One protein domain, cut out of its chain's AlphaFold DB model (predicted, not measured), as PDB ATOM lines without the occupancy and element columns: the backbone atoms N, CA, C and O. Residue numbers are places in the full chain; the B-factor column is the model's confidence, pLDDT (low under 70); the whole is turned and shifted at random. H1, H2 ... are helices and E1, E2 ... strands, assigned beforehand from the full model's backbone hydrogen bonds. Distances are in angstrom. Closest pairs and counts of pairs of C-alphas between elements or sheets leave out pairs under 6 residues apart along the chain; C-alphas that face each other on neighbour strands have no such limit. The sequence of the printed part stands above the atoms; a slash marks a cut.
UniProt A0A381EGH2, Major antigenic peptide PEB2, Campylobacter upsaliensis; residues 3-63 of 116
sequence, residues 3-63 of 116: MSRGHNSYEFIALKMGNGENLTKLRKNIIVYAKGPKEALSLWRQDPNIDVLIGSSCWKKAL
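This is residues 3 to 63 of the 116 residues of the protein "Major antigenic peptide PEB2" of Campylobacter upsaliensis (UniProt A0A381EGH2). Two small helical parts make the opposite ends of this domain: a helical hairpin of two short helices, H1 and H2, and the longest helix, H3, with the short strand E1 near it. From the end of H3 a long stretch, residues 47 to 63, folds back past the middle of the domain, and the first residues, 3 to 4, pair briefly with E1. The printed part has 61 residues, with three named helices and one named strand in the order H1, H2, E1, H3; E1 pairs with no named strand. The class is mostly helix, though under half of the residues are in named elements. The whole is compact, with a radius of gyration of the C-alphas of 12.0 A, and spans 32 by 24 by 18 A.

H3, residues 37 to 46, touches no helix. The closest C-alphas of E1, residues 32 to 34, and H3 are those of Ala 34 and Ala 40, 5.2 A apart, and their centres are 9.1 A apart. Residues 3 to 4 pair with residues 33 to 34 of E1, parallel, in a short pairing. H1, residues 10 to 15, and H2, residues 20 to 27, form a helical hairpin. They touch, and their closest C-alphas, those of Ala 14 and Leu 23, are 5.0 A apart. Their lines stand at a shallow tilt of 23 degrees, and they run opposite ways. H1 is apart from E1 and from H3, and H2 is also apart from both. In H1, H2 and H3 every O i to N i+4 pair is within hydrogen-bond range.

H3 runs from C-alpha 37 at (189.120, 87.125, 192.416) to C-alpha 46 at (189.480, 89.242, 206.487), 14.2 A. E1 begins at C-alpha 32 and ends at C-alpha 34, 6.1 A away. H2 measures 10.9 A from C-alpha 20 to C-alpha 27. H1 measures 8.5 A and begins at C-alpha 10, at (197.182, 77.691, 190.656).

The two C-alphas farthest apart are those of Gly 18 and Gln 46, 34.1 A, while those of Met 3 and Leu 63, the first and last printed, are 16.2 A apart. The printed part has no cut, and the links H1 to H2, H2 to E1 and E1 to H3 are tight. Residues 47 to 63 hold no named element, and their C-alphas lie 3 to 18 A from the mean of all C-alphas. The mean pLDDT of the printed part is 86.5, and residues 3 to 8 are under 70.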
ATOM      1  N   MET A   3     192.247  81.364 196.769       54.81
ATOM      2  CA  MET A   3     192.317  81.150 195.309       54.81
ATOM      3  C   MET A   3     191.009  81.443 194.570       54.81
ATOM      4  O   MET A   3     189.963  80.995 195.014       54.81
ATOM      5  N   SER A   4     191.057  82.043 193.377       43.91
ATOM      6  CA  SER A   4     189.908  82.098 192.453       43.91
ATOM      7  C   SER A   4     189.726  80.779 191.678       43.91
ATOM      8  O   SER A   4     190.680  80.286 191.075       43.91
ATOM      9  N   ARG A   5     188.504  80.226 191.611       41.94
ATOM     10  CA  ARG A   5     188.125  79.170 190.648       41.94
ATOM     11  C   ARG A   5     187.919  79.769 189.247       41.94
ATOM     12  O   ARG A   5     187.199  80.747 189.091       41.94
ATOM     13  N   GLY A   6     188.543  79.163 188.230       51.81
ATOM     14  CA  GLY A   6     188.457  79.573 186.818       51.81
ATOM     15  C   GLY A   6     189.565  80.532 186.350       51.81
ATOM     16  O   GLY A   6     190.128  81.266 187.154       51.81
ATOM     17  N   HIS A   7     189.879  80.460 185.043       49.91
ATOM     18  CA  HIS A   7     190.793  81.265 184.196       49.91
ATOM     19  C   HIS A   7     192.177  81.706 184.722       49.91
ATOM     20  O   HIS A   7     192.976  82.097 183.887       49.91
ATOM     21  N   ASN A   8     192.539  81.555 185.997       57.72
ATOM     22  CA  ASN A   8     193.836  81.880 186.618       57.72
ATOM     23  C   ASN A   8     194.183  80.839 187.701       57.72
ATOM     24  O   ASN A   8     194.498  81.184 188.838       57.72
ATOM     25  N   SER A   9     194.036  79.545 187.394       72.75
ATOM     26  CA  SER A   9     194.196  78.513 188.417       72.75
ATOM     27  C   SER A   9     195.668  78.261 188.749       72.75
ATOM     28  O   SER A   9     196.505  78.046 187.870       72.75
ATOM     29  N   TYR A  10     195.952  78.218 190.052       85.88
ATOM     30  CA  TYR A  10     197.182  77.691 190.656       85.88
ATOM     31  C   TYR A  10     197.617  76.339 190.065       85.88
ATOM     32  O   TYR A  10     198.791  75.987 190.103       85.88
ATOM     33  N   GLU A  11     196.669  75.581 189.514       89.12
ATOM     34  CA  GLU A  11     196.892  74.288 188.880       89.12
ATOM     35  C   GLU A  11     197.796  74.404 187.664       89.12
ATOM     36  O   GLU A  11     198.718  73.607 187.528       89.12
ATOM     37  N   PHE A  12     197.591  75.416 186.816       88.50
ATOM     38  CA  PHE A  12     198.471  75.609 185.671       88.50
ATOM     39  C   PHE A  12     199.887  75.963 186.123       88.50
ATOM     40  O   PHE A  12     200.840  75.455 185.542       88.50
ATOM     41  N   ILE A  13     200.024  76.803 187.157       89.50
ATOM     42  CA  ILE A  13     201.328  77.197 187.712       89.50
ATOM     43  C   ILE A  13     202.049  75.951 188.239       89.50
ATOM     44  O   ILE A  13     203.182  75.670 187.858       89.50
ATOM     45  N   ALA A  14     201.362  75.153 189.060       91.69
ATOM     46  CA  ALA A  14     201.926  73.953 189.665       91.69
ATOM     47  C   ALA A  14     202.288  72.871 188.634       91.69
ATOM     48  O   ALA A  14     203.299  72.188 188.789       91.69
ATOM     49  N   LEU A  15     201.479  72.724 187.581       91.19
ATOM     50  CA  LEU A  15     201.662  71.720 186.531       91.19
ATOM     51  C   LEU A  15     202.511  72.206 185.350       91.19
ATOM     52  O   LEU A  15     202.743  71.425 184.431       91.19
ATOM     53  N   LYS A  16     202.987  73.458 185.348       89.88
ATOM     54  CA  LYS A  16     203.696  74.063 184.206       89.88
ATOM     55  C   LYS A  16     204.878  73.220 183.720       89.88
ATOM     56  O   LYS A  16     205.095  73.111 182.517       89.88
ATOM     57  N   MET A  17     205.583  72.592 184.658       89.88
ATOM     58  CA  MET A  17     206.743  71.729 184.409       89.88
ATOM     59  C   MET A  17     206.391  70.234 184.301       89.88
ATOM     60  O   MET A  17     207.275  69.388 184.361       89.88
ATOM     61  N   GLY A  18     205.107  69.879 184.210       89.81
ATOM     62  CA  GLY A  18     204.645  68.490 184.117       89.81
ATOM     63  C   GLY A  18     204.758  67.675 185.413       89.81
ATOM     64  O   GLY A  18     204.460  66.484 185.408       89.81
ATOM     65  N   ASN A  19     205.158  68.286 186.534       90.69
ATOM     66  CA  ASN A  19     205.298  67.589 187.811       90.69
ATOM     67  C   ASN A  19     203.998  67.640 188.638       90.69
ATOM     68  O   ASN A  19     203.696  68.638 189.296       90.69
ATOM     69  N   GLY A  20     203.249  66.535 188.658       92.50
ATOM     70  CA  GLY A  20     202.018  66.402 189.449       92.50
ATOM     71  C   GLY A  20     202.216  66.464 190.972       92.50
ATOM     72  O   GLY A  20     201.278  66.787 191.709       92.50
ATOM     73  N   GLU A  21     203.430  66.212 191.469       95.31
ATOM     74  CA  GLU A  21     203.742  66.316 192.897       95.31
ATOM     75  C   GLU A  21     203.632  67.765 193.387       95.31
ATOM     76  O   GLU A  21     203.126  68.004 194.484       95.31
ATOM     77  N   ASN A  22     204.007  68.742 192.552       92.88
ATOM     78  CA  ASN A  22     203.871  70.166 192.867       92.88
ATOM     79  C   ASN A  22     202.414  70.536 193.143       92.88
ATOM     80  O   ASN A  22     202.118  71.219 194.121       92.88
ATOM     81  N   LEU A  23     201.489  70.039 192.315       92.81
ATOM     82  CA  LEU A  23     200.062  70.277 192.507       92.81
ATOM     83  C   LEU A  23     199.559  69.641 193.806       92.81
ATOM     84  O   LEU A  23     198.808  70.265 194.555       92.81
ATOM     85  N   THR A  24     200.000  68.416 194.094       95.25
ATOM     86  CA  THR A  24     199.649  67.711 195.332       95.25
ATOM     87  C   THR A  24     200.153  68.459 196.568       95.25
ATOM     88  O   THR A  24     199.390  68.662 197.511       95.25
ATOM     89  N   LYS A  25     201.414  68.908 196.563       95.12
ATOM     90  CA  LYS A  25     202.013  69.697 197.650       95.12
ATOM     91  C   LYS A  25     201.307  71.038 197.824       95.12
ATOM     92  O   LYS A  25     200.971  71.401 198.945       95.12
ATOM     93  N   LEU A  26     201.023  71.743 196.732       92.56
ATOM     94  CA  LEU A  26     200.357  73.041 196.781       92.56
ATOM     95  C   LEU A  26     198.937  72.933 197.353       92.56
ATOM     96  O   LEU A  26     198.578  73.710 198.234       92.56
ATOM     97  N   ARG A  27     198.154  71.933 196.923       93.56
ATOM     98  CA  ARG A  27     196.773  71.717 197.394       93.56
ATOM     99  C   ARG A  27     196.664  71.475 198.896       93.56
ATOM    100  O   ARG A  27     195.676  71.900 199.486       93.56
ATOM    101  N   LYS A  28     197.672  70.854 199.520       95.81
ATOM    102  CA  LYS A  28     197.709  70.643 200.979       95.81
ATOM    103  C   LYS A  28     197.780  71.949 201.781       95.81
ATOM    104  O   LYS A  28     197.392  71.951 202.939       95.81
ATOM    105  N   ASN A  29     198.235  73.041 201.163       95.44
ATOM    106  CA  ASN A  29     198.363  74.359 201.793       95.44
ATOM    107  C   ASN A  29     197.209  75.320 201.425       95.44
ATOM    108  O   ASN A  29     197.191  76.485 201.841       95.44
ATOM    109  N   ILE A  30     196.242  74.873 200.610       93.06
ATOM    110  CA  ILE A  30     195.075  75.685 200.248       93.06
ATOM    111  C   ILE A  30     194.042  75.592 201.363       93.06
ATOM    112  O   ILE A  30     193.492  74.525 201.615       93.06
ATOM    113  N   ILE A  31     193.751  76.736 201.981       93.44
ATOM    114  CA  ILE A  31     192.766  76.847 203.064       93.44
ATOM    115  C   ILE A  31     191.388  77.148 202.469       93.44
ATOM    116  O   ILE A  31     190.381  76.630 202.942       93.44
ATOM    117  N   VAL A  32     191.331  77.938 201.388       91.56
ATOM    118  CA  VAL A  32     190.061  78.319 200.764       91.56
ATOM    119  C   VAL A  32     190.122  78.369 199.237       91.56
ATOM    120  O   VAL A  32     191.053  78.904 198.630       91.56
ATOM    121  N   TYR A  33     189.071  77.832 198.616       90.56
ATOM    122  CA  TYR A  33     188.810  77.900 197.179       90.56
ATOM    123  C   TYR A  33     187.650  78.870 196.921       90.56
ATOM    124  O   TYR A  33     186.486  78.470 196.932       90.56
ATOM    125  N   ALA A  34     187.962  80.142 196.683       90.06
ATOM    126  CA  ALA A  34     186.984  81.164 196.327       90.06
ATOM    127  C   ALA A  34     186.433  80.973 194.903       90.06
ATOM    128  O   ALA A  34     187.059  80.390 194.013       90.06
ATOM    129  N   LYS A  35     185.233  81.496 194.669       86.94
ATOM    130  CA  LYS A  35     184.497  81.445 193.400       86.94
ATOM    131  C   LYS A  35     184.993  82.471 192.382       86.94
ATOM    132  O   LYS A  35     184.646  82.366 191.212       86.94
ATOM    133  N   GLY A  36     185.789  83.453 192.809       86.12
ATOM    134  CA  GLY A  36     186.325  84.495 191.937       86.12
ATOM    135  C   GLY A  36     187.370  85.387 192.622       86.12
ATOM    136  O   GLY A  36     187.531  85.309 193.843       86.12
ATOM    137  N   PRO A  37     188.047  86.283 191.877       84.56
ATOM    138  CA  PRO A  37     189.120  87.125 192.416       84.56
ATOM    139  C   PRO A  37     188.657  88.075 193.526       84.56
ATOM    140  O   PRO A  37     189.358  88.251 194.517       84.56
ATOM    141  N   LYS A  38     187.447  88.642 193.398       88.62
ATOM    142  CA  LYS A  38     186.866  89.539 194.410       88.62
ATOM    143  C   LYS A  38     186.677  88.839 195.758       88.62
ATOM    144  O   LYS A  38     186.998  89.407 196.795       88.62
ATOM    145  N   GLU A  39     186.160  87.613 195.739       92.31
ATOM    146  CA  GLU A  39     185.966  86.817 196.954       92.31
ATOM    147  C   GLU A  39     187.311  86.372 197.537       92.31
ATOM    148  O   GLU A  39     187.509  86.493 198.740       92.31
ATOM    149  N   ALA A  40     188.260  85.943 196.696       91.38
ATOM    150  CA  ALA A  40     189.598  85.558 197.147       91.38
ATOM    151  C   ALA A  40     190.307  86.708 197.883       91.38
ATOM    152  O   ALA A  40     190.839  86.498 198.971       91.38
ATOM    153  N   LEU A  41     190.256  87.924 197.326       91.81
ATOM    154  CA  LEU A  41     190.816  89.120 197.956       91.81
ATOM    155  C   LEU A  41     190.099  89.473 199.263       91.81
ATOM    156  O   LEU A  41     190.748  89.806 200.249       91.81
ATOM    157  N   SER A  42     188.765  89.393 199.278       94.31
ATOM    158  CA  SER A  42     187.975  89.663 200.482       94.31
ATOM    159  C   SER A  42     188.317  88.700 201.616       94.31
ATOM    160  O   SER A  42     188.498  89.145 202.740       94.31
ATOM    161  N   LEU A  43     188.412  87.400 201.325       94.88
ATOM    162  CA  LEU A  43     188.739  86.377 202.319       94.88
ATOM    163  C   LEU A  43     190.165  86.539 202.838       94.88
ATOM    164  O   LEU A  43     190.373  86.495 204.042       94.88
ATOM    165  N   TRP A  44     191.127  86.784 201.945       94.75
ATOM    166  CA  TRP A  44     192.517  87.023 202.335       94.75
ATOM    167  C   TRP A  44     192.666  88.250 203.249       94.75
ATOM    168  O   TRP A  44     193.376  88.178 204.242       94.75
ATOM    169  N   ARG A  45     191.946  89.348 202.979       94.31
ATOM    170  CA  ARG A  45     191.959  90.541 203.849       94.31
ATOM    171  C   ARG A  45     191.285  90.328 205.207       94.31
ATOM    172  O   ARG A  45     191.604  91.040 206.153       94.31
ATOM    173  N   GLN A  46     190.298  89.437 205.284       96.06
ATOM    174  CA  GLN A  46     189.480  89.242 206.487       96.06
ATOM    175  C   GLN A  46     190.032  88.168 207.422       96.06
ATOM    176  O   GLN A  46     189.793  88.244 208.625       96.06
ATOM    177  N   ASP A  47     190.732  87.171 206.885       95.50
ATOM    178  CA  ASP A  47     191.255  86.049 207.657       95.50
ATOM    179  C   ASP A  47     192.779  86.167 207.829       95.50
ATOM    180  O   ASP A  47     193.528  85.857 206.897       95.50
ATOM    181  N   PRO A  48     193.264  86.569 209.020       93.12
ATOM    182  CA  PRO A  48     194.694  86.712 209.281       93.12
ATOM    183  C   PRO A  48     195.457  85.378 209.255       93.12
ATOM    184  O   PRO A  48     196.682  85.393 209.269       93.12
ATOM    185  N   ASN A  49     194.772  84.229 209.201       94.06
ATOM    186  CA  ASN A  49     195.413  82.916 209.064       94.06
ATOM    187  C   ASN A  49     195.777  82.575 207.606       94.06
ATOM    188  O   ASN A  49     196.266  81.478 207.328       94.06
ATOM    189  N   ILE A  50     195.493  83.460 206.644       95.69
ATOM    190  CA  ILE A  50     195.815  83.249 205.232       95.69
ATOM    191  C   ILE A  50     197.067  84.049 204.863       95.69
ATOM    192  O   ILE A  50     196.990  85.218 204.506       95.69
ATOM    193  N   ASP A  51     198.214  83.373 204.813       95.00
ATOM    194  CA  ASP A  51     199.497  84.038 204.531       95.00
ATOM    195  C   ASP A  51     199.630  84.542 203.083       95.00
ATOM    196  O   ASP A  51     200.315  85.523 202.806       95.00
ATOM    197  N   VAL A  52     199.003  83.841 202.129       93.75
ATOM    198  CA  VAL A  52     199.229  84.040 200.688       93.75
ATOM    199  C   VAL A  52     197.918  84.083 199.904       93.75
ATOM    200  O   VAL A  52     197.051  83.213 200.047       93.75
ATOM    201  N   LEU A  53     197.834  85.045 198.987       92.12
ATOM    202  CA  LEU A  53     196.873  85.107 197.889       92.12
ATOM    203  C   LEU A  53     197.625  84.886 196.569       92.12
ATOM    204  O   LEU A  53     198.455  85.708 196.192       92.12
ATOM    205  N   ILE A  54     197.329  83.809 195.835       90.00
ATOM    206  CA  ILE A  54     197.842  83.685 194.460       90.00
ATOM    207  C   ILE A  54     196.916  84.488 193.545       90.00
ATOM    208  O   ILE A  54     195.745  84.143 193.359       90.00
ATOM    209  N   GLY A  55     197.464  85.549 192.962       84.25
ATOM    210  CA  GLY A  55     196.770  86.461 192.059       84.25
ATOM    211  C   GLY A  55     197.572  86.776 190.796       84.25
ATOM    212  O   GLY A  55     198.653  86.243 190.566       84.25
ATOM    213  N   SER A  56     197.007  87.646 189.960       84.06
ATOM    214  CA  SER A  56     197.682  88.207 188.783       84.06
ATOM    215  C   SER A  56     198.445  89.482 189.158       84.06
ATOM    216  O   SER A  56     198.050  90.185 190.090       84.06
ATOM    217  N   SER A  57     199.503  89.801 188.408       84.75
ATOM    218  CA  SER A  57     200.327  91.001 188.599       84.75
ATOM    219  C   SER A  57     199.548  92.311 188.502       84.75
ATOM    220  O   SER A  57     199.954  93.274 189.142       84.75
ATOM    221  N   CYS A  58     198.396  92.340 187.822       80.62
ATOM    222  CA  CYS A  58     197.561  93.542 187.722       80.62
ATOM    223  C   CYS A  58     197.046  94.058 189.080       80.62
ATOM    224  O   CYS A  58     196.641  95.210 189.202       80.62
ATOM    225  N   TRP A  59     197.086  93.229 190.130       84.19
ATOM    226  CA  TRP A  59     196.762  93.653 191.493       84.19
ATOM    227  C   TRP A  59     197.919  94.358 192.205       84.19
ATOM    228  O   TRP A  59     197.684  94.984 193.233       84.19
ATOM    229  N   LYS A  60     199.150  94.286 191.683       85.94
ATOM    230  CA  LYS A  60     200.354  94.813 192.341       85.94
ATOM    231  C   LYS A  60     200.205  96.291 192.679       85.94
ATOM    232  O   LYS A  60     200.386  96.656 193.830       85.94
ATOM    233  N   LYS A  61     199.793  97.112 191.710       84.75
ATOM    234  CA  LYS A  61     199.553  98.547 191.919       84.75
ATOM    235  C   LYS A  61     198.420  98.806 192.914       84.75
ATOM    236  O   LYS A  61     198.520  99.686 193.755       84.75
ATOM    237  N   ALA A  62     197.348  98.018 192.844       84.88
ATOM    238  CA  ALA A  62     196.195  98.175 193.728       84.88
ATOM    239  C   ALA A  62     196.476  97.761 195.184       84.88
ATOM    240  O   ALA A  62     195.747  98.185 196.074       84.88
ATOM    241  N   LEU A  63     197.494  96.925 195.420       89.94
ATOM    242  CA  LEU A  63     197.820  96.345 196.726       89.94
ATOM    243  C   LEU A  63     199.220  96.728 197.226       89.94
ATOM    244  O   LEU A  63     199.681  96.158 198.210       89.94
TER     245      LEU A  63